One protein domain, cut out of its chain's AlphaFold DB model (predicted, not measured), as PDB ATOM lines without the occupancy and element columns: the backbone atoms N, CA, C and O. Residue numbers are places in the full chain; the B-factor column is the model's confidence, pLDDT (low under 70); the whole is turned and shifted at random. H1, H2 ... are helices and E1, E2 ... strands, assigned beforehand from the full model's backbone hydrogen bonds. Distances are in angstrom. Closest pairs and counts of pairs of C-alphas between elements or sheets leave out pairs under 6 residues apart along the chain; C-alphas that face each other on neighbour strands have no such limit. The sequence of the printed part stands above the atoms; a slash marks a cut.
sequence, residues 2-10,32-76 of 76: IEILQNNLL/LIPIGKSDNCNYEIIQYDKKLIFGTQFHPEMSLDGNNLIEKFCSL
ATOM      1  N   ILE A   2      -5.209  96.308  11.392       95.56
ATOM      2  CA  ILE A   2      -5.588  96.738  10.046       95.56
ATOM      3  C   ILE A   2      -5.868  95.504   9.200       95.56
ATOM      4  O   ILE A   2      -5.017  94.624   9.078       95.56
ATOM      5  N   GLU A   3      -7.046  95.456   8.591       96.19
ATOM      6  CA  GLU A   3      -7.422  94.507   7.549       96.19
ATOM      7  C   GLU A   3      -6.863  94.975   6.198       96.19
ATOM      8  O   GLU A   3      -7.082  96.119   5.791       96.19
ATOM      9  N   ILE A   4      -6.168  94.089   5.481       95.75
ATOM     10  CA  ILE A   4      -5.656  94.373   4.135       95.75
ATOM     11  C   ILE A   4      -6.730  94.049   3.100       95.75
ATOM     12  O   ILE A   4      -7.150  92.905   2.949       95.75
ATOM     13  N   LEU A   5      -7.151  95.080   2.372       92.19
ATOM     14  CA  LEU A   5      -8.167  95.023   1.322       92.19
ATOM     15  C   LEU A   5      -7.587  94.528  -0.003       92.19
ATOM     16  O   LEU A   5      -8.264  93.851  -0.777       92.19
ATOM     17  N   GLN A   6      -6.334  94.893  -0.275       86.31
ATOM     18  CA  GLN A   6      -5.633  94.527  -1.495       86.31
ATOM     19  C   GLN A   6      -4.180  94.185  -1.184       86.31
ATOM     20  O   GLN A   6      -3.408  95.036  -0.749       86.31
ATOM     21  N   ASN A   7      -3.794  92.941  -1.462       85.19
ATOM     22  CA  ASN A   7      -2.411  92.508  -1.294       85.19
ATOM     23  C   ASN A   7      -1.482  93.278  -2.237       85.19
ATOM     24  O   ASN A   7      -1.809  93.511  -3.406       85.19
ATOM     25  N   ASN A   8      -0.306  93.638  -1.736       81.62
ATOM     26  CA  ASN A   8       0.725  94.315  -2.510       81.62
ATOM     27  C   ASN A   8       2.128  93.906  -2.034       81.62
ATOM     28  O   ASN A   8       2.293  93.004  -1.218       81.62
ATOM     29  N   LEU A   9       3.160  94.568  -2.556       84.31
ATOM     30  CA  LEU A   9       4.552  94.245  -2.225       84.31
ATOM     31  C   LEU A   9       4.905  94.488  -0.741       84.31
ATOM     32  O   LEU A   9       5.903  93.960  -0.259       84.31
ATOM     33  N   LEU A  10       4.092  95.257  -0.010       87.00
ATOM     34  CA  LEU A  10       4.302  95.599   1.397       87.00
ATOM     35  C   LEU A  10       3.503  94.690   2.345       87.00
ATOM     36  O   LEU A  10       4.020  94.254   3.379       87.00
ATOM     37  N   LEU A  32      -5.975 107.739  -5.441       95.50
ATOM     38  CA  LEU A  32      -5.527 106.999  -4.269       95.50
ATOM     39  C   LEU A  32      -6.366 105.730  -4.124       95.50
ATOM     40  O   LEU A  32      -7.595 105.771  -4.137       95.50
ATOM     41  N   ILE A  33      -5.679 104.603  -3.991       94.38
ATOM     42  CA  ILE A  33      -6.265 103.278  -3.844       94.38
ATOM     43  C   ILE A  33      -6.175 102.898  -2.362       94.38
ATOM     44  O   ILE A  33      -5.070 102.917  -1.815       94.38
ATOM     45  N   PRO A  34      -7.296 102.574  -1.695       94.81
ATOM     46  CA  PRO A  34      -7.271 102.091  -0.322       94.81
ATOM     47  C   PRO A  34      -6.737 100.656  -0.289       94.81
ATOM     48  O   PRO A  34      -7.230  99.779  -0.996       94.81
ATOM     49  N   ILE A  35      -5.723 100.428   0.536       95.31
ATOM     50  CA  ILE A  35      -5.021  99.147   0.672       95.31
ATOM     51  C   ILE A  35      -5.363  98.472   1.998       95.31
ATOM     52  O   ILE A  35      -5.429  97.247   2.056       95.31
ATOM     53  N   GLY A  36      -5.612  99.251   3.048       95.25
ATOM     54  CA  GLY A  36      -5.938  98.730   4.369       95.25
ATOM     55  C   GLY A  36      -6.894  99.638   5.128       95.25
ATOM     56  O   GLY A  36      -6.902 100.853   4.910       95.25
ATOM     57  N   LYS A  37      -7.688  99.033   6.008       95.75
ATOM     58  CA  LYS A  37      -8.658  99.704   6.885       95.75
ATOM     59  C   LYS A  37      -8.639  99.097   8.289       95.75
ATOM     60  O   LYS A  37      -8.208  97.960   8.457       95.75
ATOM     61  N   SER A  38      -9.175  99.813   9.262       94.81
ATOM     62  CA  SER A  38      -9.486  99.315  10.601       94.81
ATOM     63  C   SER A  38     -10.988  99.471  10.870       94.81
ATOM     64  O   SER A  38     -11.736  99.968  10.024       94.81
ATOM     65  N   ASP A  39     -11.440  99.069  12.056       92.75
ATOM     66  CA  ASP A  39     -12.809  99.350  12.510       92.75
ATOM     67  C   ASP A  39     -13.063 100.859  12.691       92.75
ATOM     68  O   ASP A  39     -14.211 101.307  12.678       92.75
ATOM     69  N   ASN A  40     -11.994 101.646  12.857       90.38
ATOM     70  CA  ASN A  40     -12.048 103.058  13.214       90.38
ATOM     71  C   ASN A  40     -11.760 103.998  12.038       90.38
ATOM     72  O   ASN A  40     -12.207 105.141  12.090       90.38
ATOM     73  N   CYS A  41     -11.051 103.540  11.004       93.06
ATOM     74  CA  CYS A  41     -10.701 104.345   9.836       93.06
ATOM     75  C   CYS A  41     -10.678 103.498   8.557       93.06
ATOM     76  O   CYS A  41     -10.098 102.413   8.480       93.06
ATOM     77  N   ASN A  42     -11.311 104.019   7.503       93.25
ATOM     78  CA  ASN A  42     -11.439 103.315   6.222       93.25
ATOM     79  C   ASN A  42     -10.172 103.372   5.354       93.25
ATOM     80  O   ASN A  42     -10.080 102.647   4.361       93.25
ATOM     81  N   TYR A  43      -9.230 104.258   5.680       95.19
ATOM     82  CA  TYR A  43      -8.079 104.591   4.840       95.19
ATOM     83  C   TYR A  43      -6.777 104.548   5.646       95.19
ATOM     84  O   TYR A  43      -6.012 105.510   5.671       95.19
ATOM     85  N   GLU A  44      -6.530 103.418   6.303       95.81
ATOM     86  CA  GLU A  44      -5.335 103.215   7.126       95.81
ATOM     87  C   GLU A  44      -4.061 103.111   6.293       95.81
ATOM     88  O   GLU A  44      -2.997 103.585   6.693       95.81
ATOM     89  N   ILE A  45      -4.172 102.487   5.119       95.56
ATOM     90  CA  ILE A  45      -3.093 102.389   4.138       95.56
ATOM     91  C   ILE A  45      -3.647 102.792   2.781       95.56
ATOM     92  O   ILE A  45      -4.685 102.286   2.347       95.56
ATOM     93  N   ILE A  46      -2.925 103.663   2.088       95.94
ATOM     94  CA  ILE A  46      -3.254 104.120   0.740       95.94
ATOM     95  C   ILE A  46      -2.052 103.974  -0.189       95.94
ATOM     96  O   ILE A  46      -0.901 104.086   0.233       95.94
ATOM     97  N   GLN A  47      -2.323 103.771  -1.473       95.50
ATOM     98  CA  GLN A  47      -1.323 103.785  -2.534       95.50
ATOM     99  C   GLN A  47      -1.722 104.790  -3.614       95.50
ATOM    100  O   GLN A  47      -2.895 104.903  -3.966       95.50
ATOM    101  N   TYR A  48      -0.756 105.526  -4.159       95.62
ATOM    102  CA  TYR A  48      -0.998 106.382  -5.316       95.62
ATOM    103  C   TYR A  48      -0.955 105.561  -6.606       95.62
ATOM    104  O   TYR A  48       0.125 105.215  -7.099       95.62
ATOM    105  N   ASP A  49      -2.134 105.297  -7.170       90.75
ATOM    106  CA  ASP A  49      -2.313 104.507  -8.390       90.75
ATOM    107  C   ASP A  49      -1.443 103.227  -8.343       90.75
ATOM    108  O   ASP A  49      -1.375 102.552  -7.318       90.75
ATOM    109  N   LYS A  50      -0.722 102.901  -9.417       86.19
ATOM    110  CA  LYS A  50       0.234 101.786  -9.470       86.19
ATOM    111  C   LYS A  50       1.673 102.193  -9.129       86.19
ATOM    112  O   LYS A  50       2.599 101.437  -9.417       86.19
ATOM    113  N   LYS A  51       1.898 103.389  -8.570       92.69
ATOM    114  CA  LYS A  51       3.246 103.856  -8.200       92.69
ATOM    115  C   LYS A  51       3.639 103.329  -6.822       92.69
ATOM    116  O   LYS A  51       2.780 103.048  -5.992       92.69
ATOM    117  N   LEU A  52       4.944 103.255  -6.562       93.75
ATOM    118  CA  LEU A  52       5.510 102.894  -5.256       93.75
ATOM    119  C   LEU A  52       5.480 104.084  -4.280       93.75
ATOM    120  O   LEU A  52       6.483 104.442  -3.672       93.75
ATOM    121  N   ILE A  53       4.329 104.750  -4.191       95.38
ATOM    122  CA  ILE A  53       4.082 105.857  -3.269       95.38
ATOM    123  C   ILE A  53       2.932 105.418  -2.377       95.38
ATOM    124  O   ILE A  53       1.823 105.177  -2.863       95.38
ATOM    125  N   PHE A  54       3.216 105.323  -1.085       95.56
ATOM    126  CA  PHE A  54       2.305 104.801  -0.080       95.56
ATOM    127  C   PHE A  54       2.109 105.830   1.028       95.56
ATOM    128  O   PHE A  54       2.981 106.663   1.277       95.56
ATOM    129  N   GLY A  55       0.960 105.769   1.686       95.38
ATOM    130  CA  GLY A  55       0.670 106.523   2.899       95.38
ATOM    131  C   GLY A  55       0.106 105.593   3.961       95.38
ATOM    132  O   GLY A  55      -0.642 104.671   3.630       95.38
ATOM    133  N   THR A  56       0.461 105.847   5.217       95.69
ATOM    134  CA  THR A  56      -0.095 105.172   6.392       95.69
ATOM    135  C   THR A  56      -0.675 106.207   7.344       95.69
ATOM    136  O   THR A  56      -0.116 107.295   7.489       95.69
ATOM    137  N   GLN A  57      -1.786 105.870   7.989       95.94
ATOM    138  CA  GLN A  57      -2.429 106.728   8.986       95.94
ATOM    139  C   GLN A  57      -1.918 106.462  10.413       95.94
ATOM    140  O   GLN A  57      -2.114 107.293  11.289       95.94
ATOM    141  N   PHE A  58      -1.243 105.336  10.635       95.25
ATOM    142  CA  PHE A  58      -0.624 104.925  11.896       95.25
ATOM    143  C   PHE A  58       0.883 105.232  11.928       95.25
ATOM    144  O   PHE A  58       1.473 105.596  10.908       95.25
ATOM    145  N   HIS A  59       1.510 105.018  13.088       96.19
ATOM    146  CA  HIS A  59       2.960 105.098  13.291       96.19
ATOM    147  C   HIS A  59       3.619 103.725  13.057       96.19
ATOM    148  O   HIS A  59       3.615 102.876  13.964       96.19
ATOM    149  N   PRO A  60       4.170 103.444  11.860       96.06
ATOM    150  CA  PRO A  60       4.781 102.148  11.570       96.06
ATOM    151  C   PRO A  60       6.009 101.856  12.451       96.06
ATOM    152  O   PRO A  60       6.273 100.706  12.785       96.06
ATOM    153  N   GLU A  61       6.727 102.876  12.906       97.25
ATOM    154  CA  GLU A  61       7.931 102.750  13.728       97.25
ATOM    155  C   GLU A  61       7.671 102.190  15.139       97.25
ATOM    156  O   GLU A  61       8.586 101.686  15.790       97.25
ATOM    157  N   MET A  62       6.420 102.230  15.605       97.38
ATOM    158  CA  MET A  62       6.031 101.900  16.983       97.38
ATOM    159  C   MET A  62       5.481 100.472  17.156       97.38
ATOM    160  O   MET A  62       4.970 100.133  18.223       97.38
ATOM    161  N   SER A  63       5.559  99.617  16.131       96.94
ATOM    162  CA  SER A  63       5.039  98.238  16.165       96.94
ATOM    163  C   SER A  63       5.934  97.266  15.396       96.94
ATOM    164  O   SER A  63       6.659  97.679  14.494       96.94
ATOM    165  N   LEU A  64       5.899  95.968  15.722       96.94
ATOM    166  CA  LEU A  64       6.705  94.970  15.005       96.94
ATOM    167  C   LEU A  64       6.288  94.860  13.531       96.94
ATOM    168  O   LEU A  64       7.140  94.905  12.646       96.94
ATOM    169  N   ASP A  65       4.983  94.782  13.257       96.38
ATOM    170  CA  ASP A  65       4.477  94.698  11.884       96.38
ATOM    171  C   ASP A  65       4.726  95.984  11.095       96.38
ATOM    172  O   ASP A  65       5.058  95.926   9.910       96.38
ATOM    173  N   GLY A  66       4.629  97.146  11.745       96.25
ATOM    174  CA  GLY A  66       4.977  98.419  11.127       96.25
ATOM    175  C   GLY A  66       6.471  98.534  10.796       96.25
ATOM    176  O   GLY A  66       6.813  98.990   9.706       96.25
ATOM    177  N   ASN A  67       7.367  98.042  11.660       97.50
ATOM    178  CA  ASN A  67       8.801  97.983  11.352       97.50
ATOM    179  C   ASN A  67       9.073  97.049  10.159       97.50
ATOM    180  O   ASN A  67       9.767  97.443   9.222       97.50
ATOM    181  N   ASN A  68       8.438  95.872  10.115       95.94
ATOM    182  CA  ASN A  68       8.511  94.969   8.958       95.94
ATOM    183  C   ASN A  68       7.995  95.635   7.666       95.94
ATOM    184  O   ASN A  68       8.509  95.377   6.576       95.94
ATOM    185  N   LEU A  69       6.968  96.485   7.764       95.94
ATOM    186  CA  LEU A  69       6.436  97.253   6.636       95.94
ATOM    187  C   LEU A  69       7.451  98.285   6.121       95.94
ATOM    188  O   LEU A  69       7.625  98.397   4.906       95.94
ATOM    189  N   ILE A  70       8.158  98.978   7.019       96.88
ATOM    190  CA  ILE A  70       9.253  99.897   6.663       96.88
ATOM    191  C   ILE A  70      10.389  99.137   5.966       96.88
ATOM    192  O   ILE A  70      10.849  99.567   4.912       96.88
ATOM    193  N   GLU A  71      10.823  97.994   6.504       96.88
ATOM    194  CA  GLU A  71      11.898  97.186   5.906       96.88
ATOM    195  C   GLU A  71      11.554  96.717   4.490       96.88
ATOM    196  O   GLU A  71      12.380  96.817   3.576       96.88
ATOM    197  N   LYS A  72      10.315  96.254   4.284       95.31
ATOM    198  CA  LYS A  72       9.823  95.895   2.950       95.31
ATOM    199  C   LYS A  72       9.833  97.090   2.017       95.31
ATOM    200  O   LYS A  72      10.311  96.941   0.902       95.31
ATOM    201  N   PHE A  73       9.366  98.257   2.468       96.25
ATOM    202  CA  PHE A  73       9.384  99.480   1.666       96.25
ATOM    203  C   PHE A  73      10.804  99.877   1.250       96.25
ATOM    204  O   PHE A  73      11.027 100.181   0.083       96.25
ATOM    205  N   CYS A  74      11.772  99.804   2.163       96.38
ATOM    206  CA  CYS A  74      13.184 100.064   1.866       96.38
ATOM    207  C   CYS A  74      13.814  99.043   0.902       96.38
ATOM    208  O   CYS A  74      14.881  99.311   0.354       96.38
ATOM    209  N   SER A  75      13.183  97.881   0.721       95.31
ATOM    210  CA  SER A  75      13.646  96.802  -0.160       95.31
ATOM    211  C   SER A  75      12.953  96.784  -1.532       95.31
ATOM    212  O   SER A  75      13.228  95.877  -2.322       95.31
ATOM    213  N   LEU A  76      12.040  97.728  -1.800       89.88
ATOM    214  CA  LEU A  76      11.372  97.910  -3.098       89.88
ATOM    215  C   LEU A  76      12.265  98.630  -4.113       89.88
ATOM    216  O   LEU A  76      12.174  98.258  -5.306       89.88
TER     217      LEU A  76
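What this domain is: This is residues 2 to 10 and 32 to 76 of the 76 residues of a protein of Nitrosopumilus sp (UniProt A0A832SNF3). A small sheet of three antiparallel strands, E1, E2 and E3, stands with one helix, H1, set off past its E3 side. The first printed stretch begins beside E1, where residues 3 to 4 pair with residues 36 to 37, and runs from there toward H1. The printed part has 54 residues with three named strands and then one named helix, in the order E1 E2 E3 H1, and the sheet's order is also E1 - E2 - E3. The class is mixed, helices and strands, with under half of the residues in named elements. The whole is compact and rounded, with a radius of gyration of the C-alphas of 10.6 A and spans of 26 by 26 by 15 A.

How they stand to each other: Begin at residues 3 to 4, a short antiparallel pairing with residues 36 to 37 of E1, the strand of residues 32 to 37. Past E1 comes E2, residues 45 to 48, its antiparallel neighbour at 166 degrees between directions; the two form a hairpin. Look there for N 33 and O 47, 2.8 A apart, and N 47 and O 33, 2.9 A apart, both within hydrogen-bond range. E3, residues 54 to 56, is antiparallel to E2 at 157 degrees, and these two form a hairpin as well. Here N 46 and O 55 are within hydrogen-bond range at 2.9 A, and C-alphas 47 and 54 face each other at 4.5 A. The three strands are a meander, each the antiparallel neighbour of the one before; E1 and E3 are edge strands and E2 is the inner one. H1, residues 64 to 74, is not on the sheet, with 2 pairs of C-alphas within 10 A. H1 is apart from E1 and from E2. In H1, every O i to N i+4 pair is within hydrogen-bond range.

Where its parts are: Find C-alpha 32 at (-5.527, 106.999, -4.269); from there E1 runs 13.7 A to C-alpha 37. E2, from Ile 45 to Tyr 48, measures 10.5 A, and E3, from Phe 54 to Thr 56, measures 6.9 A. Then go to C-alpha 64 at (6.705, 94.970, 15.005), where H1 begins; it runs 15.5 A to C-alpha 74 at (13.184, 100.064, 1.866).

The domain as a whole: The C-alphas of Asn 40 and Ser 75 are the two farthest apart, at 29.6 A. Residues 11 to 31 are cut out, and C-alphas 10 and 32 stand 16.1 A apart across the cut. The link from E2 to E3 is tight, those from E1 to E2 and from E3 to H1 are short, and no link between named elements is long. The mean pLDDT of the printed part is 94.1, and no printed residue is under 70.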